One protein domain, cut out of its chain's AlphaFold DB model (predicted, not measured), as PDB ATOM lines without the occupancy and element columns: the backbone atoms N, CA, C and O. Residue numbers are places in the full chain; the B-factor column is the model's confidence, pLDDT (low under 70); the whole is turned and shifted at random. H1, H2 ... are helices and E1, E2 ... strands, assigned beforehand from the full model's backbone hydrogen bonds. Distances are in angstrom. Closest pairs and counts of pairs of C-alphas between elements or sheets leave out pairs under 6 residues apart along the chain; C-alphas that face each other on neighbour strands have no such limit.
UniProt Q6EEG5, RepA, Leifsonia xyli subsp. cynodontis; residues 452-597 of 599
ATOM      1  N   GLU A 452     180.144 193.634 267.751       91.06
ATOM      2  CA  GLU A 452     180.219 192.869 266.498       91.06
ATOM      3  C   GLU A 452     179.538 193.605 265.341       91.06
ATOM      4  O   GLU A 452     180.079 193.649 264.239       91.06
ATOM      5  N   ARG A 453     178.387 194.245 265.584       91.81
ATOM      6  CA  ARG A 453     177.708 195.060 264.562       91.81
ATOM      7  C   ARG A 453     178.574 196.237 264.117       91.81
ATOM      8  O   ARG A 453     178.746 196.441 262.920       91.81
ATOM      9  N   GLN A 454     179.179 196.952 265.066       95.69
ATOM     10  CA  GLN A 454     180.091 198.059 264.768       95.69
ATOM     11  C   GLN A 454     181.334 197.597 263.993       95.69
ATOM     12  O   GLN A 454     181.763 198.280 263.063       95.69
ATOM     13  N   ALA A 455     181.890 196.427 264.323       94.75
ATOM     14  CA  ALA A 455     183.015 195.847 263.592       94.75
ATOM     15  C   ALA A 455     182.637 195.482 262.144       94.75
ATOM     16  O   ALA A 455     183.393 195.767 261.211       94.75
ATOM     17  N   ILE A 456     181.446 194.909 261.942       91.69
ATOM     18  CA  ILE A 456     180.914 194.590 260.611       91.69
ATOM     19  C   ILE A 456     180.705 195.870 259.795       91.69
ATOM     20  O   ILE A 456     181.183 195.950 258.663       91.69
ATOM     21  N   ASP A 457     180.060 196.889 260.367       91.69
ATOM     22  CA  ASP A 457     179.795 198.154 259.675       91.69
ATOM     23  C   ASP A 457     181.095 198.875 259.292       91.69
ATOM     24  O   ASP A 457     181.240 199.343 258.161       91.69
ATOM     25  N   THR A 458     182.083 198.882 260.191       96.19
ATOM     26  CA  THR A 458     183.416 199.453 259.929       96.19
ATOM     27  C   THR A 458     184.126 198.712 258.794       96.19
ATOM     28  O   THR A 458     184.716 199.336 257.910       96.19
ATOM     29  N   THR A 459     184.025 197.380 258.763       96.31
ATOM     30  CA  THR A 459     184.602 196.559 257.688       96.31
ATOM     31  C   THR A 459     183.928 196.853 256.347       96.31
ATOM     32  O   THR A 459     184.607 197.067 255.344       96.31
ATOM     33  N   ILE A 460     182.593 196.926 256.319       92.75
ATOM     34  CA  ILE A 460     181.829 197.258 255.108       92.75
ATOM     35  C   ILE A 460     182.205 198.649 254.594       92.75
ATOM     36  O   ILE A 460     182.351 198.831 253.383       92.75
ATOM     37  N   GLN A 461     182.357 199.622 255.492       92.88
ATOM     38  CA  GLN A 461     182.738 200.977 255.118       92.88
ATOM     39  C   GLN A 461     184.156 201.017 254.537       92.88
ATOM     40  O   GLN A 461     184.339 201.547 253.445       92.88
ATOM     41  N   THR A 462     185.111 200.333 255.171       96.31
ATOM     42  CA  THR A 462     186.491 200.206 254.666       96.31
ATOM     43  C   THR A 462     186.514 199.603 253.258       96.31
ATOM     44  O   THR A 462     187.099 200.173 252.344       96.31
ATOM     45  N   MET A 463     185.765 198.517 253.020       94.31
ATOM     46  CA  MET A 463     185.666 197.908 251.685       94.31
ATOM     47  C   MET A 463     185.052 198.846 250.632       94.31
ATOM     48  O   MET A 463     185.378 198.747 249.445       94.31
ATOM     49  N   ARG A 464     184.123 199.728 251.025       92.19
ATOM     50  CA  ARG A 464     183.525 200.722 250.117       92.19
ATOM     51  C   ARG A 464     184.519 201.817 249.763       92.19
ATOM     52  O   ARG A 464     184.584 202.184 248.588       92.19
ATOM     53  N   ASP A 465     185.272 202.289 250.746       94.00
ATOM     54  CA  ASP A 465     186.268 203.342 250.577       94.00
ATOM     55  C   ASP A 465     187.443 202.840 249.724       94.00
ATOM     56  O   ASP A 465     187.807 203.497 248.745       94.00
ATOM     57  N   ASP A 466     187.915 201.612 249.956       92.44
ATOM     58  CA  ASP A 466     188.930 200.954 249.122       92.44
ATOM     59  C   ASP A 466     188.458 200.790 247.669       92.44
ATOM     60  O   ASP A 466     189.179 201.088 246.713       92.44
ATOM     61  N   ALA A 467     187.206 200.361 247.474       87.19
ATOM     62  CA  ALA A 467     186.631 200.223 246.139       87.19
ATOM     63  C   ALA A 467     186.435 201.577 245.434       87.19
ATOM     64  O   ALA A 467     186.517 201.644 244.205       87.19
ATOM     65  N   ALA A 468     186.143 202.651 246.171       90.69
ATOM     66  CA  ALA A 468     186.052 204.003 245.625       90.69
ATOM     67  C   ALA A 468     187.439 204.521 245.215       90.69
ATOM     68  O   ALA A 468     187.618 204.907 244.057       90.69
ATOM     69  N   ALA A 469     188.429 204.407 246.103       94.25
ATOM     70  CA  ALA A 469     189.813 204.788 245.838       94.25
ATOM     71  C   ALA A 469     190.391 204.042 244.623       94.25
ATOM     72  O   ALA A 469     190.979 204.662 243.737       94.25
ATOM     73  N   ALA A 470     190.141 202.734 244.505       87.88
ATOM     74  CA  ALA A 470     190.571 201.942 243.353       87.88
ATOM     75  C   ALA A 470     189.928 202.404 242.029       87.88
ATOM     76  O   ALA A 470     190.582 202.418 240.983       87.88
ATOM     77  N   ARG A 471     188.648 202.811 242.045       88.69
ATOM     78  CA  ARG A 471     187.974 203.352 240.849       88.69
ATOM     79  C   ARG A 471     188.539 204.707 240.443       88.69
ATOM     80  O   ARG A 471     188.717 204.937 239.247       88.69
ATOM     81  N   ASP A 472     188.814 205.582 241.402       90.69
ATOM     82  CA  ASP A 472     189.355 206.910 241.119       90.69
ATOM     83  C   ASP A 472     190.810 206.835 240.646       90.69
ATOM     84  O   ASP A 472     191.148 207.464 239.642       90.69
ATOM     85  N   ALA A 473     191.627 205.960 241.243       90.69
ATOM     86  CA  ALA A 473     192.966 205.644 240.746       90.69
ATOM     87  C   ALA A 473     192.922 205.134 239.294       90.69
ATOM     88  O   ALA A 473     193.674 205.605 238.442       90.69
ATOM     89  N   ARG A 474     191.977 204.240 238.969       89.19
ATOM     90  CA  ARG A 474     191.793 203.739 237.598       89.19
ATOM     91  C   ARG A 474     191.356 204.831 236.620       89.19
ATOM     92  O   ARG A 474     191.846 204.862 235.496       89.19
ATOM     93  N   ARG A 475     190.445 205.729 237.015       90.19
ATOM     94  CA  ARG A 475     190.022 206.871 236.179       90.19
ATOM     95  C   ARG A 475     191.172 207.832 235.918       90.19
ATOM     96  O   ARG A 475     191.333 208.285 234.787       90.19
ATOM     97  N   HIS A 476     191.957 208.128 236.951       93.00
ATOM     98  CA  HIS A 476     193.139 208.969 236.833       93.00
ATOM     99  C   HIS A 476     194.160 208.341 235.882       93.00
ATOM    100  O   HIS A 476     194.639 209.009 234.969       93.00
ATOM    101  N   GLN A 477     194.399 207.035 236.021       91.88
ATOM    102  CA  GLN A 477     195.305 206.311 235.142       91.88
ATOM    103  C   GLN A 477     194.841 206.329 233.684       91.88
ATOM    104  O   GLN A 477     195.613 206.666 232.794       91.88
ATOM    105  N   LEU A 478     193.561 206.049 233.446       92.88
ATOM    106  CA  LEU A 478     192.982 206.090 232.110       92.88
ATOM    107  C   LEU A 478     193.112 207.488 231.494       92.88
ATOM    108  O   LEU A 478     193.418 207.615 230.317       92.88
ATOM    109  N   HIS A 479     192.937 208.551 232.281       93.94
ATOM    110  CA  HIS A 479     193.147 209.916 231.802       93.94
ATOM    111  C   HIS A 479     194.604 210.186 231.385       93.94
ATOM    112  O   HIS A 479     194.823 210.794 230.335       93.94
ATOM    113  N   ILE A 480     195.583 209.718 232.170       95.25
ATOM    114  CA  ILE A 480     197.012 209.817 231.830       95.25
ATOM    115  C   ILE A 480     197.298 209.062 230.529       95.25
ATOM    116  O   ILE A 480     197.858 209.643 229.600       95.25
ATOM    117  N   ASP A 481     196.852 207.810 230.431       94.88
ATOM    118  CA  ASP A 481     197.091 206.958 229.263       94.88
ATOM    119  C   ASP A 481     196.441 207.554 228.002       94.88
ATOM    120  O   ASP A 481     197.074 207.634 226.949       94.88
ATOM    121  N   ARG A 482     195.205 208.076 228.106       95.12
ATOM    122  CA  ARG A 482     194.526 208.777 227.001       95.12
ATOM    123  C   ARG A 482     195.333 209.978 226.501       95.12
ATOM    124  O   ARG A 482     195.405 210.208 225.290       95.12
ATOM    125  N   ARG A 483     195.921 210.759 227.412       95.38
ATOM    126  CA  ARG A 483     196.760 211.909 227.053       95.38
ATOM    127  C   ARG A 483     198.029 211.452 226.335       95.38
ATOM    128  O   ARG A 483     198.286 211.937 225.242       95.38
ATOM    129  N   GLN A 484     198.740 210.466 226.879       94.62
ATOM    130  CA  GLN A 484     199.959 209.938 226.260       94.62
ATOM    131  C   GLN A 484     199.693 209.330 224.874       94.62
ATOM    132  O   GLN A 484     200.432 209.595 223.935       94.62
ATOM    133  N   LEU A 485     198.592 208.589 224.704       94.69
ATOM    134  CA  LEU A 485     198.156 208.102 223.389       94.69
ATOM    135  C   LEU A 485     197.895 209.246 222.404       94.69
ATOM    136  O   LEU A 485     198.185 209.117 221.218       94.69
ATOM    137  N   THR A 486     197.343 210.362 222.882       93.75
ATOM    138  CA  THR A 486     197.123 211.553 222.050       93.75
ATOM    139  C   THR A 486     198.452 212.155 221.610       93.75
ATOM    140  O   THR A 486     198.620 212.414 220.423       93.75
ATOM    141  N   ASP A 487     199.398 212.306 222.539       93.44
ATOM    142  CA  ASP A 487     200.728 212.845 222.254       93.44
ATOM    143  C   ASP A 487     201.503 211.950 221.264       93.44
ATOM    144  O   ASP A 487     202.129 212.466 220.343       93.44
ATOM    145  N   VAL A 488     201.393 210.617 221.363       93.19
ATOM    146  CA  VAL A 488     202.019 209.685 220.402       93.19
ATOM    147  C   VAL A 488     201.363 209.741 219.019       93.19
ATOM    148  O   VAL A 488     202.058 209.722 218.007       93.19
ATOM    149  N   LEU A 489     200.030 209.802 218.948       91.00
ATOM    150  CA  LEU A 489     199.311 209.764 217.669       91.00
ATOM    151  C   LEU A 489     199.360 211.085 216.901       91.00
ATOM    152  O   LEU A 489     199.363 211.077 215.672       91.00
ATOM    153  N   LEU A 490     199.327 212.209 217.615       92.94
ATOM    154  CA  LEU A 490     199.172 213.542 217.031       92.94
ATOM    155  C   LEU A 490     200.431 214.407 217.172       92.94
ATOM    156  O   LEU A 490     200.549 215.431 216.498       92.94
ATOM    157  N   GLY A 491     201.376 214.007 218.021       92.12
ATOM    158  CA  GLY A 491     202.490 214.836 218.464       92.12
ATOM    159  C   GLY A 491     202.145 215.631 219.727       92.12
ATOM    160  O   GLY A 491     200.997 216.027 219.947       92.12
ATOM    161  N   GLU A 492     203.163 215.884 220.549       92.19
ATOM    162  CA  GLU A 492     203.011 216.556 221.842       92.19
ATOM    163  C   GLU A 492     202.316 217.921 221.715       92.19
ATOM    164  O   GLU A 492     202.700 218.784 220.917       92.19
ATOM    165  N   GLY A 493     201.273 218.120 222.527       91.00
ATOM    166  CA  GLY A 493     200.562 219.398 222.633       91.00
ATOM    167  C   GLY A 493     199.652 219.744 221.449       91.00
ATOM    168  O   GLY A 493     199.134 220.862 221.392       91.00
ATOM    169  N   LYS A 494     199.434 218.820 220.506       92.69
ATOM    170  CA  LYS A 494     198.511 219.021 219.382       92.69
ATOM    171  C   LYS A 494     197.086 218.618 219.758       92.69
ATOM    172  O   LYS A 494     196.863 217.569 220.360       92.69
ATOM    173  N   HIS A 495     196.102 219.440 219.392       93.00
ATOM    174  CA  HIS A 495     194.703 219.140 219.681       93.00
ATOM    175  C   HIS A 495     194.070 218.329 218.529       93.00
ATOM    176  O   HIS A 495     194.306 218.647 217.362       93.00
ATOM    177  N   PRO A 496     193.209 217.321 218.792       91.62
ATOM    178  CA  PRO A 496     192.590 216.502 217.738       91.62
ATOM    179  C   PRO A 496     191.770 217.274 216.692       91.62
ATOM    180  O   PRO A 496     191.517 216.760 215.605       91.62
ATOM    181  N   SER A 497     191.325 218.496 217.003       92.38
ATOM    182  CA  SER A 497     190.615 219.365 216.050       92.38
ATOM    183  C   SER A 497     191.494 219.906 214.931       92.38
ATOM    184  O   SER A 497     190.956 220.339 213.915       92.38
ATOM    185  N   ASP A 498     192.811 219.905 215.123       93.62
ATOM    186  CA  ASP A 498     193.761 220.542 214.212       93.62
ATOM    187  C   ASP A 498     194.127 219.620 213.037       93.62
ATOM    188  O   ASP A 498     194.828 220.024 212.110       93.62
ATOM    189  N   PHE A 499     193.634 218.378 213.061       92.81
ATOM    190  CA  PHE A 499     193.919 217.352 212.069       92.81
ATOM    191  C   PHE A 499     192.707 217.063 211.172       92.81
ATOM    192  O   PHE A 499     191.557 217.267 211.576       92.81
ATOM    193  N   PRO A 500     192.932 216.530 209.956       92.38
ATOM    194  CA  PRO A 500     191.857 216.052 209.094       92.38
ATOM    195  C   PRO A 500     190.964 215.016 209.790       92.38
ATOM    196  O   PRO A 500     191.429 214.238 210.624       92.38
ATOM    197  N   THR A 501     189.693 214.941 209.378       87.94
ATOM    198  CA  THR A 501     188.687 214.022 209.947       87.94
ATOM    199  C   THR A 501     189.187 212.582 210.071       87.94
ATOM    200  O   THR A 501     188.960 211.965 211.100       87.94
ATOM    201  N   ILE A 502     189.936 212.081 209.082       85.94
ATOM    202  CA  ILE A 502     190.479 210.712 209.079       85.94
ATOM    203  C   ILE A 502     191.405 210.462 210.285       85.94
ATOM    204  O   ILE A 502     191.306 209.427 210.936       85.94
ATOM    205  N   VAL A 503     192.278 211.417 210.616       86.44
ATOM    206  CA  VAL A 503     193.209 211.304 211.753       86.44
ATOM    207  C   VAL A 503     192.453 211.398 213.076       86.44
ATOM    208  O   VAL A 503     192.737 210.653 214.011       86.44
ATOM    209  N   ARG A 504     191.449 212.278 213.151       90.12
ATOM    210  CA  ARG A 504     190.589 212.411 214.333       90.12
ATOM    211  C   ARG A 504     189.756 211.152 214.584       90.12
ATOM    212  O   ARG A 504     189.582 210.759 215.733       90.12
ATOM    213  N   ASP A 505     189.249 210.523 213.529       87.75
ATOM    214  CA  ASP A 505     188.475 209.286 213.633       87.75
ATOM    215  C   ASP A 505     189.363 208.133 214.119       87.75
ATOM    216  O   ASP A 505     188.971 207.425 215.043       87.75
ATOM    217  N   LEU A 506     190.595 208.023 213.602       87.38
ATOM    218  CA  LEU A 506     191.598 207.075 214.100       87.38
ATOM    219  C   LEU A 506     191.954 207.327 215.573       87.38
ATOM    220  O   LEU A 506     192.002 206.393 216.371       87.38
ATOM    221  N   HIS A 507     192.180 208.586 215.956       92.06
ATOM    222  CA  HIS A 507     192.437 208.953 217.350       92.06
ATOM    223  C   HIS A 507     191.285 208.504 218.257       92.06
ATOM    224  O   HIS A 507     191.519 207.782 219.226       92.06
ATOM    225  N   ASN A 508     190.039 208.821 217.901       92.19
ATOM    226  CA  ASN A 508     188.857 208.394 218.653       92.19
ATOM    227  C   ASN A 508     188.712 206.865 218.714       92.19
ATOM    228  O   ASN A 508     188.309 206.328 219.749       92.19
ATOM    229  N   GLU A 509     189.042 206.161 217.629       91.12
ATOM    230  CA  GLU A 509     189.022 204.699 217.557       91.12
ATOM    231  C   GLU A 509     190.033 204.072 218.523       91.12
ATOM    232  O   GLU A 509     189.682 203.157 219.270       91.12
ATOM    233  N   ILE A 510     191.264 204.588 218.572       92.44
ATOM    234  CA  ILE A 510     192.311 204.075 219.465       92.44
ATOM    235  C   ILE A 510     191.985 204.377 220.933       92.44
ATOM    236  O   ILE A 510     192.149 203.499 221.779       92.44
ATOM    237  N   GLN A 511     191.453 205.565 221.243       94.75
ATOM    238  CA  GLN A 511     190.936 205.894 222.584       94.75
ATOM    239  C   GLN A 511     189.791 204.938 222.970       94.75
ATOM    240  O   GLN A 511     189.805 204.315 224.035       94.75
ATOM    241  N   THR A 512     188.883 204.734 222.007       93.38
ATOM    242  CA  THR A 512     187.889 203.656 221.882       93.38
ATOM    243  C   THR A 512     188.363 202.327 222.461       93.38
ATOM    244  O   THR A 512     187.874 201.762 223.447       93.38
ATOM    245  N   LEU A 513     189.354 201.808 221.749       93.50
ATOM    246  CA  LEU A 513     189.932 200.500 221.948       93.50
ATOM    247  C   LEU A 513     190.692 200.409 223.271       93.50
ATOM    248  O   LEU A 513     190.509 199.424 223.984       93.50
ATOM    249  N   HIS A 514     191.484 201.423 223.628       95.38
ATOM    250  CA  HIS A 514     192.237 201.453 224.880       95.38
ATOM    251  C   HIS A 514     191.318 201.346 226.101       95.38
ATOM    252  O   HIS A 514     191.589 200.555 227.004       95.38
ATOM    253  N   GLU A 515     190.193 202.063 226.120       94.31
ATOM    254  CA  GLU A 515     189.212 201.950 227.202       94.31
ATOM    255  C   GLU A 515     188.619 200.549 227.297       94.31
ATOM    256  O   GLU A 515     188.507 199.986 228.387       94.31
ATOM    257  N   ARG A 516     188.251 199.959 226.151       93.62
ATOM    258  CA  ARG A 516     187.712 198.595 226.118       93.62
ATOM    259  C   ARG A 516     188.748 197.585 226.596       93.62
ATOM    260  O   ARG A 516     188.398 196.740 227.414       93.62
ATOM    261  N   LEU A 517     189.992 197.682 226.141       93.56
ATOM    262  CA  LEU A 517     191.088 196.808 226.557       93.56
ATOM    263  C   LEU A 517     191.358 196.939 228.060       93.56
ATOM    264  O   LEU A 517     191.345 195.937 228.774       93.56
ATOM    265  N   THR A 518     191.457 198.168 228.567       93.88
ATOM    266  CA  THR A 518     191.635 198.443 230.001       93.88
ATOM    267  C   THR A 518     190.482 197.887 230.832       93.88
ATOM    268  O   THR A 518     190.695 197.362 231.925       93.88
ATOM    269  N   ASN A 519     189.247 197.939 230.320       90.69
ATOM    270  CA  ASN A 519     188.079 197.327 230.960       90.69
ATOM    271  C   ASN A 519     188.162 195.796 231.051       90.69
ATOM    272  O   ASN A 519     187.635 195.236 232.011       90.69
ATOM    273  N   HIS A 520     188.874 195.149 230.126       91.12
ATOM    274  CA  HIS A 520     189.127 193.704 230.110       91.12
ATOM    275  C   HIS A 520     190.453 193.309 230.790       91.12
ATOM    276  O   HIS A 520     190.918 192.189 230.605       91.12
ATOM    277  N   GLY A 521     191.067 194.208 231.567       92.38
ATOM    278  CA  GLY A 521     192.282 193.908 232.335       92.38
ATOM    279  C   GLY A 521     193.588 194.001 231.545       92.38
ATOM    280  O   GLY A 521     194.623 193.579 232.048       92.38
ATOM    281  N   TRP A 522     193.562 194.560 230.333       94.56
ATOM    282  CA  TRP A 522     194.781 194.851 229.582       94.56
ATOM    283  C   TRP A 522     195.415 196.153 230.073       94.56
ATOM    284  O   TRP A 522     194.716 197.116 230.385       94.56
ATOM    285  N   THR A 523     196.739 196.202 230.088       94.88
ATOM    286  CA  THR A 523     197.534 197.376 230.451       94.88
ATOM    287  C   THR A 523     198.238 197.926 229.216       94.88
ATOM    288  O   THR A 523     198.632 197.170 228.331       94.88
ATOM    289  N   LEU A 524     198.343 199.251 229.106       96.44
ATOM    290  CA  LEU A 524     199.123 199.902 228.053       96.44
ATOM    291  C   LEU A 524     200.608 199.853 228.441       96.44
ATOM    292  O   LEU A 524     200.968 200.281 229.538       96.44
ATOM    293  N   ASP A 525     201.455 199.328 227.557       95.62
ATOM    294  CA  ASP A 525     202.904 199.275 227.758       95.62
ATOM    295  C   ASP A 525     203.489 200.675 227.544       95.62
ATOM    296  O   ASP A 525     203.587 201.169 226.417       95.62
ATOM    297  N   ARG A 526     203.827 201.346 228.648       93.88
ATOM    298  CA  ARG A 526     204.296 202.735 228.615       93.88
ATOM    299  C   ARG A 526     205.687 202.866 228.020       93.88
ATOM    300  O   ARG A 526     205.967 203.883 227.397       93.88
ATOM    301  N   ASP A 527     206.538 201.857 228.175       93.31
ATOM    302  CA  ASP A 527     207.900 201.913 227.654       93.31
ATOM    303  C   ASP A 527     207.883 201.853 226.125       93.31
ATOM    304  O   ASP A 527     208.618 202.590 225.467       93.31
ATOM    305  N   GLU A 528     207.010 201.019 225.553       92.38
ATOM    306  CA  GLU A 528     206.751 200.996 224.108       92.38
ATOM    307  C   GLU A 528     206.068 202.285 223.643       92.38
ATOM    308  O   GLU A 528     206.465 202.860 222.628       92.38
ATOM    309  N   LEU A 529     205.106 202.798 224.417       93.12
ATOM    310  CA  LEU A 529     204.412 204.042 224.085       93.12
ATOM    311  C   LEU A 529     205.380 205.226 224.002       93.12
ATOM    312  O   LEU A 529     205.307 206.013 223.061       93.12
ATOM    313  N   HIS A 530     206.335 205.321 224.929       90.44
ATOM    314  CA  HIS A 530     207.398 206.327 224.895       90.44
ATOM    315  C   HIS A 530     208.347 206.164 223.697       90.44
ATOM    316  O   HIS A 530     208.944 207.147 223.260       90.44
ATOM    317  N   ARG A 531     208.456 204.958 223.123       91.94
ATOM    318  CA  ARG A 531     209.155 204.702 221.850       91.94
ATOM    319  C   ARG A 531     208.301 205.006 220.613       91.94
ATOM    320  O   ARG A 531     208.784 204.849 219.494       91.94
ATOM    321  N   GLY A 532     207.057 205.450 220.795       90.50
ATOM    322  CA  GLY A 532     206.103 205.713 219.720       90.50
ATOM    323  C   GLY A 532     205.322 204.478 219.259       90.50
ATOM    324  O   GLY A 532     204.596 204.551 218.269       90.50
ATOM    325  N   GLU A 533     205.443 203.348 219.960       92.69
ATOM    326  CA  GLU A 533     204.712 202.119 219.658       92.69
ATOM    327  C   GLU A 533     203.523 201.940 220.607       92.69
ATOM    328  O   GLU A 533     203.662 201.914 221.825       92.69
ATOM    329  N   ILE A 534     202.322 201.746 220.062       93.88
ATOM    330  CA  ILE A 534     201.140 201.503 220.892       93.88
ATOM    331  C   ILE A 534     200.959 199.995 221.068       93.88
ATOM    332  O   ILE A 534     200.554 199.283 220.138       93.88
ATOM    333  N   ARG A 535     201.247 199.514 222.278       94.56
ATOM    334  CA  ARG A 535     201.152 198.104 222.656       94.56
ATOM    335  C   ARG A 535     200.365 197.938 223.949       94.56
ATOM    336  O   ARG A 535     200.617 198.632 224.925       94.56
ATOM    337  N   TRP A 536     199.446 196.979 223.972       96.00
ATOM    338  CA  TRP A 536     198.765 196.543 225.189       96.00
ATOM    339  C   TRP A 536     199.207 195.136 225.566       96.00
ATOM    340  O   TRP A 536     199.389 194.292 224.689       96.00
ATOM    341  N   THR A 537     199.329 194.867 226.857       94.81
ATOM    342  CA  THR A 537     199.705 193.567 227.420       94.81
ATOM    343  C   THR A 537     198.643 193.078 228.391       94.81
ATOM    344  O   THR A 537     198.000 193.880 229.064       94.81
ATOM    345  N   ASN A 538     198.453 191.766 228.487       92.94
ATOM    346  CA  ASN A 538     197.569 191.174 229.487       92.94
ATOM    347  C   ASN A 538     198.361 190.291 230.452       92.94
ATOM    348  O   ASN A 538     198.687 189.150 230.137       92.94
ATOM    349  N   GLU A 539     198.648 190.794 231.650       86.31
ATOM    350  CA  GLU A 539     199.438 190.052 232.639       86.31
ATOM    351  C   GLU A 539     198.762 188.757 233.107       86.31
ATOM    352  O   GLU A 539     199.452 187.812 233.492       86.31
ATOM    353  N   THR A 540     197.430 188.665 233.024       85.00
ATOM    354  CA  THR A 540     196.700 187.448 233.418       85.00
ATOM    355  C   THR A 540     197.022 186.248 232.531       85.00
ATOM    356  O   THR A 540     196.849 185.108 232.959       85.00
ATOM    357  N   THR A 541     197.545 186.478 231.322       79.50
ATOM    358  CA  THR A 541     197.942 185.414 230.392       79.50
ATOM    359  C   THR A 541     199.432 185.090 230.461       79.50
ATOM    360  O   THR A 541     199.944 184.363 229.607       79.50
ATOM    361  N   ARG A 542     200.152 185.607 231.469       81.75
ATOM    362  CA  ARG A 542     201.585 185.359 231.620       81.75
ATOM    363  C   ARG A 542     201.850 183.865 231.784       81.75
ATOM    364  O   ARG A 542     201.477 183.244 232.777       81.75
ATOM    365  N   THR A 543     202.542 183.286 230.811       75.06
ATOM    366  CA  THR A 543     202.978 181.891 230.888       75.06
ATOM    367  C   THR A 543     204.154 181.784 231.858       75.06
ATOM    368  O   THR A 543     205.152 182.490 231.735       75.06
ATOM    369  N   THR A 544     204.044 180.901 232.852       77.81
ATOM    370  CA  THR A 544     205.112 180.623 233.833       77.81
ATOM    371  C   THR A 544     206.203 179.707 233.280       77.81
ATOM    372  O   THR A 544     207.250 179.534 233.901       77.81
ATOM    373  N   ARG A 545     205.973 179.103 232.109       73.69
ATOM    374  CA  ARG A 545     206.919 178.186 231.480       73.69
ATOM    375  C   ARG A 545     208.048 178.983 230.812       73.69
ATOM    376  O   ARG A 545     207.736 179.855 230.002       73.69
ATOM    377  N   PRO A 546     209.331 178.679 231.089       67.12
ATOM    378  CA  PRO A 546     210.441 179.286 230.365       67.12
ATOM    379  C   PRO A 546     210.286 178.976 228.874       67.12
ATOM    380  O   PRO A 546     210.249 177.813 228.464       67.12
ATOM    381  N   GLN A 547     210.100 180.029 228.083       68.69
ATOM    382  CA  GLN A 547     209.894 179.937 226.644       68.69
ATOM    383  C   GLN A 547     211.241 179.784 225.918       68.69
ATOM    384  O   GLN A 547     212.235 180.370 226.358       68.69
ATOM    385  N   PRO A 548     211.302 179.032 224.802       65.06
ATOM    386  CA  PRO A 548     212.447 179.078 223.898       65.06
ATOM    387  C   PRO A 548     212.680 180.519 223.418       65.06
ATOM    388  O   PRO A 548     211.737 181.302 223.283       65.06
ATOM    389  N   SER A 549     213.947 180.871 223.184       69.56
ATOM    390  CA  SER A 549     214.395 182.227 222.841       69.56
ATOM    391  C   SER A 549     213.530 182.862 221.742       69.56
ATOM    392  O   SER A 549     213.612 182.454 220.584       69.56
ATOM    393  N   GLY A 550     212.707 183.851 222.110       64.50
ATOM    394  CA  GLY A 550     211.932 184.675 221.175       64.50
ATOM    395  C   GLY A 550     210.408 184.652 221.332       64.50
ATOM    396  O   GLY A 550     209.761 185.513 220.749       64.50
ATOM    397  N   ALA A 551     209.810 183.737 222.106       71.69
ATOM    398  CA  ALA A 551     208.368 183.800 222.368       71.69
ATOM    399  C   ALA A 551     208.051 184.753 223.532       71.69
ATOM    400  O   ALA A 551     208.717 184.745 224.570       71.69
ATOM    401  N   GLU A 552     207.013 185.573 223.362       73.31
ATOM    402  CA  GLU A 552     206.563 186.473 224.418       73.31
ATOM    403  C   GLU A 552     205.943 185.677 225.564       73.31
ATOM    404  O   GLU A 552     205.099 184.799 225.370       73.31
ATOM    405  N   ALA A 553     206.347 186.012 226.788       80.62
ATOM    406  CA  ALA A 553     205.775 185.413 227.987       80.62
ATOM    407  C   ALA A 553     204.332 185.879 228.242       80.62
ATOM    408  O   ALA A 553     203.635 185.254 229.038       80.62
ATOM    409  N   VAL A 554     203.898 186.964 227.592       85.69
ATOM    410  CA  VAL A 554     202.647 187.687 227.847       85.69
ATOM    411  C   VAL A 554     201.910 187.902 226.526       85.69
ATOM    412  O   VAL A 554     202.544 188.178 225.512       85.69
ATOM    413  N   THR A 555     200.579 187.786 226.528       87.00
ATOM    414  CA  THR A 555     199.778 188.091 225.335       87.00
ATOM    415  C   THR A 555     199.804 189.598 225.111       87.00
ATOM    416  O   THR A 555     199.528 190.365 226.039       87.00
ATOM    417  N   SER A 556     200.107 190.031 223.889       90.19
ATOM    418  CA  SER A 556     200.156 191.447 223.541       90.19
ATOM    419  C   SER A 556     199.365 191.778 222.277       90.19
ATOM    420  O   SER A 556     199.190 190.951 221.384       90.19
ATOM    421  N   ILE A 557     198.848 193.004 222.213       89.62
ATOM    422  CA  ILE A 557     198.213 193.580 221.028       89.62
ATOM    423  C   ILE A 557     199.038 194.791 220.627       89.62
ATOM    424  O   ILE A 557     199.187 195.719 221.417       89.62
ATOM    425  N   ARG A 558     199.550 194.799 219.398       91.81
ATOM    426  CA  ARG A 558     200.312 195.916 218.836       91.81
ATOM    427  C   ARG A 558     199.507 196.592 217.733       91.81
ATOM    428  O   ARG A 558     199.050 195.924 216.801       91.81
ATOM    429  N   PHE A 559     199.333 197.904 217.831       89.75
ATOM    430  CA  PHE A 559     198.786 198.708 216.742       89.75
ATOM    431  C   PHE A 559     199.844 198.878 215.648       89.75
ATOM    432  O   PHE A 559     200.990 199.213 215.941       89.75
ATOM    433  N   ILE A 560     199.466 198.646 214.391       84.81
ATOM    434  CA  ILE A 560     200.347 198.875 213.244       84.81
ATOM    435  C   ILE A 560     199.859 200.123 212.528       84.81
ATOM    436  O   ILE A 560     198.772 200.119 211.936       84.81
ATOM    437  N   THR A 561     200.671 201.175 212.547       75.06
ATOM    438  CA  THR A 561     200.397 202.377 211.766       75.06
ATOM    439  C   THR A 561     200.344 201.994 210.285       75.06
ATOM    440  O   THR A 561     201.283 201.373 209.782       75.06
ATOM    441  N   PRO A 562     199.247 202.287 209.571       70.38
ATOM    442  CA  PRO A 562     199.153 201.932 208.166       70.38
ATOM    443  C   PRO A 562     200.202 202.714 207.366       70.38
ATOM    444  O   PRO A 562     200.232 203.939 207.412       70.38
ATOM    445  N   GLU A 563     201.030 202.008 206.592       63.91
ATOM    446  CA  GLU A 563     202.013 202.628 205.684       63.91
ATOM    447  C   GLU A 563     201.342 203.464 204.575       63.91
ATOM    448  O   GLU A 563     201.970 204.336 203.983       63.91
ATOM    449  N   HIS A 564     200.053 203.221 204.299       53.78
ATOM    450  CA  HIS A 564     199.275 203.898 203.262       53.78
ATOM    451  C   HIS A 564     197.908 204.338 203.805       53.78
ATOM    452  O   HIS A 564     197.181 203.537 204.394       53.78
ATOM    453  N   ALA A 565     197.516 205.587 203.535       49.16
ATOM    454  CA  ALA A 565     196.326 206.267 204.074       49.16
ATOM    455  C   ALA A 565     194.944 205.699 203.645       49.16
ATOM    456  O   ALA A 565     193.932 206.379 203.787       49.16
ATOM    457  N   GLY A 566     194.874 204.473 203.114       53.38
ATOM    458  CA  GLY A 566     193.647 203.868 202.574       53.38
ATOM    459  C   GLY A 566     193.350 202.435 203.024       53.38
ATOM    460  O   GLY A 566     192.389 201.847 202.534       53.38
ATOM    461  N   ILE A 567     194.149 201.850 203.921       56.75
ATOM    462  CA  ILE A 567     193.989 200.454 204.361       56.75
ATOM    463  C   ILE A 567     193.452 200.432 205.794       56.75
ATOM    464  O   ILE A 567     193.916 201.189 206.645       56.75
ATOM    465  N   HIS A 568     192.468 199.563 206.046       61.28
ATOM    466  CA  HIS A 568     191.905 199.308 207.372       61.28
ATOM    467  C   HIS A 568     192.994 199.180 208.447       61.28
ATOM    468  O   HIS A 568     194.025 198.545 208.225       61.28
ATOM    469  N   HIS A 569     192.744 199.738 209.632       73.38
ATOM    470  CA  HIS A 569     193.649 199.601 210.769       73.38
ATOM    471  C   HIS A 569     193.796 198.125 211.150       73.38
ATOM    472  O   HIS A 569     192.808 197.402 211.328       73.38
ATOM    473  N   HIS A 570     195.049 197.681 211.229       83.31
ATOM    474  CA  HIS A 570     195.400 196.314 211.562       83.31
ATOM    475  C   HIS A 570     196.100 196.262 212.914       83.31
ATOM    476  O   HIS A 570     196.961 197.084 213.224       83.31
ATOM    477  N   TYR A 571     195.748 195.243 213.684       86.06
ATOM    478  CA  TYR A 571     196.287 194.977 215.003       86.06
ATOM    479  C   TYR A 571     196.957 193.611 214.969       86.06
ATOM    480  O   TYR A 571     196.353 192.642 214.508       86.06
ATOM    481  N   ASN A 572     198.196 193.527 215.439       87.25
ATOM    482  CA  ASN A 572     198.879 192.254 215.612       87.25
ATOM    483  C   ASN A 572     198.604 191.743 217.020       87.25
ATOM    484  O   ASN A 572     199.047 192.350 217.992       87.25
ATOM    485  N   LEU A 573     197.881 190.631 217.122       86.31
ATOM    486  CA  LEU A 573     197.742 189.882 218.363       86.31
ATOM    487  C   LEU A 573     198.868 188.847 218.442       86.31
ATOM    488  O   LEU A 573     198.979 187.994 217.559       86.31
ATOM    489  N   ASN A 574     199.667 188.918 219.500       84.75
ATOM    490  CA  ASN A 574     200.658 187.916 219.862       84.75
ATOM    491  C   ASN A 574     200.170 187.159 221.100       84.75
ATOM    492  O   ASN A 574     199.896 187.776 222.129       84.75
ATOM    493  N   GLN A 575     200.017 185.839 221.005       82.81
ATOM    494  CA  GLN A 575     199.574 185.013 222.127       82.81
ATOM    495  C   GLN A 575     200.760 184.531 222.951       82.81
ATOM    496  O   GLN A 575     201.756 184.059 222.393       82.81
ATOM    497  N   ALA A 576     200.623 184.613 224.279       79.50
ATOM    498  CA  ALA A 576     201.645 184.152 225.205       79.50
ATOM    499  C   ALA A 576     202.065 182.715 224.876       79.50
ATOM    500  O   ALA A 576     201.243 181.801 224.789       79.50
ATOM    501  N   GLY A 577     203.366 182.522 224.693       76.38
ATOM    502  CA  GLY A 577     203.952 181.223 224.405       76.38
ATOM    503  C   GLY A 577     203.778 180.683 222.990       76.38
ATOM    504  O   GLY A 577     204.068 179.509 222.759       76.38
ATOM    505  N   THR A 578     203.358 181.524 222.044       73.94
ATOM    506  CA  THR A 578     203.437 181.208 220.615       73.94
ATOM    507  C   THR A 578     204.654 181.905 219.987       73.94
ATOM    508  O   THR A 578     204.888 183.087 220.246       73.94
ATOM    509  N   PRO A 579     205.490 181.202 219.203       69.19
ATOM    510  CA  PRO A 579     206.675 181.802 218.596       69.19
ATOM    511  C   PRO A 579     206.284 182.680 217.399       69.19
ATOM    512  O   PRO A 579     205.943 182.156 216.343       69.19
ATOM    513  N   ASN A 580     206.351 184.008 217.559       64.50
ATOM    514  CA  ASN A 580     206.219 185.035 216.506       64.50
ATOM    515  C   ASN A 580     205.042 184.872 215.519       64.50
ATOM    516  O   ASN A 580     205.062 185.425 214.417       64.50
ATOM    517  N   THR A 581     203.992 184.140 215.889       71.62
ATOM    518  CA  THR A 581     202.758 184.054 215.107       71.62
ATOM    519  C   THR A 581     201.879 185.249 215.428       71.62
ATOM    520  O   THR A 581     201.081 185.223 216.360       71.62
ATOM    521  N   PHE A 582     202.024 186.307 214.634       81.00
ATOM    522  CA  PHE A 582     201.144 187.464 214.717       81.00
ATOM    523  C   PHE A 582     199.833 187.168 213.996       81.00
ATOM    524  O   PHE A 582     199.798 187.005 212.773       81.00
ATOM    525  N   LEU A 583     198.733 187.134 214.744       86.50
ATOM    526  CA  LEU A 583     197.412 187.138 214.139       86.50
ATOM    527  C   LEU A 583     197.040 188.583 213.805       86.50
ATOM    528  O   LEU A 583     196.780 189.392 214.696       86.50
ATOM    529  N   ARG A 584     197.016 188.908 212.510       88.94
ATOM    530  CA  ARG A 584     196.618 190.233 212.028       88.94
ATOM    531  C   ARG A 584     195.095 190.347 212.028       88.94
ATOM    532  O   ARG A 584     194.415 189.685 211.246       88.94
ATOM    533  N   LEU A 585     194.566 191.197 212.896       88.44
ATOM    534  CA  LEU A 585     193.137 191.440 213.068       88.44
ATOM    535  C   LEU A 585     192.761 192.819 212.531       88.44
ATOM    536  O   LEU A 585     193.505 193.784 212.689       88.44
ATOM    537  N   THR A 586     191.591 192.930 211.911       89.06
ATOM    538  CA  THR A 586     190.933 194.229 211.701       89.06
ATOM    539  C   THR A 586     190.257 194.687 212.995       89.06
ATOM    540  O   THR A 586     189.949 193.857 213.853       89.06
ATOM    541  N   LEU A 587     189.959 195.984 213.140       85.44
ATOM    542  CA  LEU A 587     189.242 196.481 214.325       85.44
ATOM    543  C   LEU A 587     187.939 195.701 214.619       85.44
ATOM    544  O   LEU A 587     187.757 195.274 215.763       85.44
ATOM    545  N   PRO A 588     187.038 195.430 213.646       87.31
ATOM    546  CA  PRO A 588     185.827 194.658 213.929       87.31
ATOM    547  C   PRO A 588     186.116 193.238 214.427       87.31
ATOM    548  O   PRO A 588     185.390 192.729 215.281       87.31
ATOM    549  N   GLN A 589     187.175 192.596 213.922       90.25
ATOM    550  CA  GLN A 589     187.595 191.272 214.386       90.25
ATOM    551  C   GLN A 589     188.151 191.332 215.809       90.25
ATOM    552  O   GLN A 589     187.818 190.468 216.618       90.25
ATOM    553  N   LEU A 590     188.936 192.364 216.131       88.25
ATOM    554  CA  LEU A 590     189.458 192.578 217.476       88.25
ATOM    555  C   LEU A 590     188.325 192.836 218.479       88.25
ATOM    556  O   LEU A 590     188.284 192.211 219.535       88.25
ATOM    557  N   HIS A 591     187.350 193.678 218.129       87.94
ATOM    558  CA  HIS A 591     186.152 193.880 218.946       87.94
ATOM    559  C   HIS A 591     185.357 192.586 219.138       87.94
ATOM    560  O   HIS A 591     184.989 192.261 220.263       87.94
ATOM    561  N   ALA A 592     185.153 191.809 218.071       87.56
ATOM    562  CA  ALA A 592     184.475 190.521 218.168       87.56
ATOM    563  C   ALA A 592     185.247 189.502 219.026       87.56
ATOM    564  O   ALA A 592     184.625 188.644 219.651       87.56
ATOM    565  N   ALA A 593     186.582 189.569 219.054       86.94
ATOM    566  CA  ALA A 593     187.413 188.721 219.901       86.94
ATOM    567  C   ALA A 593     187.323 189.131 221.383       86.94
ATOM    568  O   ALA A 593     187.126 188.260 222.234       86.94
ATOM    569  N   LEU A 594     187.362 190.440 221.671       86.25
ATOM    570  CA  LEU A 594     187.164 191.001 223.014       86.25
ATOM    571  C   LEU A 594     185.784 190.644 223.581       86.25
ATOM    572  O   LEU A 594     185.694 190.117 224.685       86.25
ATOM    573  N   ASP A 595     184.718 190.831 222.799       84.81
ATOM    574  CA  ASP A 595     183.339 190.564 223.240       84.81
ATOM    575  C   ASP A 595     183.075 189.083 223.540       84.81
ATOM    576  O   ASP A 595     182.161 188.742 224.290       84.81
ATOM    577  N   ARG A 596     183.880 188.178 222.974       82.31
ATOM    578  CA  ARG A 596     183.793 186.739 223.248       82.31
ATOM    579  C   ARG A 596     184.623 186.303 224.457       82.31
ATOM    580  O   ARG A 596     184.578 185.121 224.775       82.31
ATOM    581  N   SER A 597     185.380 187.206 225.095       68.94
ATOM    582  CA  SER A 597     186.369 186.877 226.140       68.94
ATOM    583  C   SER A 597     187.369 185.790 225.702       68.94
ATOM    584  O   SER A 597     187.774 184.954 226.501       68.94
TER     585      SER A 597
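AT A GLANCE: This is residues 452 to 597 of the 599 residues of the protein "RepA" of Leifsonia xyli subsp. cynodontis (UniProt Q6EEG5). A small, strongly twisted sheet of four strands has H2 and H4 over one face, and the long helix H1 folds back on H2 as a helical hairpin, its residues 452 to 473 sticking out of the body as a free arm. The short H3 sits between the far end of H1 and the sheet's edge at E1. The printed part has 146 residues, with four named helices and four named strands in the order H1 H2 H3 E1 E2 E3 E4 H4; the sheet's order is E1 E2 E3 E4, antiparallel throughout, and the class is mixed, helices and strands. The whole is loose, with a radius of gyration of the C-alphas of 18.8 A and spans of 67 by 46 by 28 A.

HOW THE PARTS SIT: E1, residues 535 to 538, E2, residues 555 to 560, E3, residues 570 to 574, and E4, residues 582 to 586, form a meander, each strand the antiparallel neighbour of the one before. N 536 and O 557 of E1 and E2 are 2.9 A apart, N 572 and O 558 of E3 and E2 2.9 A, and N 585 and O 571 of E4 and E3 2.8 A, within hydrogen-bond range. Residues 523 to 524 pair antiparallel with residues 536 to 537 of E1. H2, residues 501 to 519, and H4, residues 587 to 595, are on the same face, making two layers, helices on one face of a sheet. H2 lies over E1 and E2 at a height over the sheet of 11.4 A, its local plane only just fitted, to 6 C-alphas; it runs along the strands, at 14 degrees to E1 on the local plane. H4 lies over E3 and E4 at a height of 9.5 A and stands up from the sheet, rising 50 degrees. H2 and H4 are close but not clearly touching, the closest C-alphas, Leu 517 and Leu 594, being 7.9 A apart. H1, residues 452 to 490, is not on the sheet; its residues 478 to 489 touch H2 at a shallow tilt of 27 degrees, opposite ways, the closest C-alphas being Arg 482 and Gln 511, 6.4 A. H3, residues 526 to 530, only grazes the sheet and touches H1, the closest C-alphas being Val 488 and Leu 529, 7.2 A. In H1, H2, H3 and H4 every O i to N i+4 pair is within hydrogen-bond range.

IN THESE COORDINATES: H1 begins at C-alpha 452 (180.219, 192.869, 266.498) and is 56.9 A long; H2 is 26.8 A and E2 16.2 A. H4 ends at C-alpha 595 (183.339, 190.564, 223.240).

THE WHOLE: The C-alphas farthest apart, Glu 452 and His 564, are 67.0 A apart. The printed part has no cut. The link E1 to E2, 16 residues, is long. Confidence is under 70 at residues 546 to 550, 563 to 568, 579 to 580 and 597.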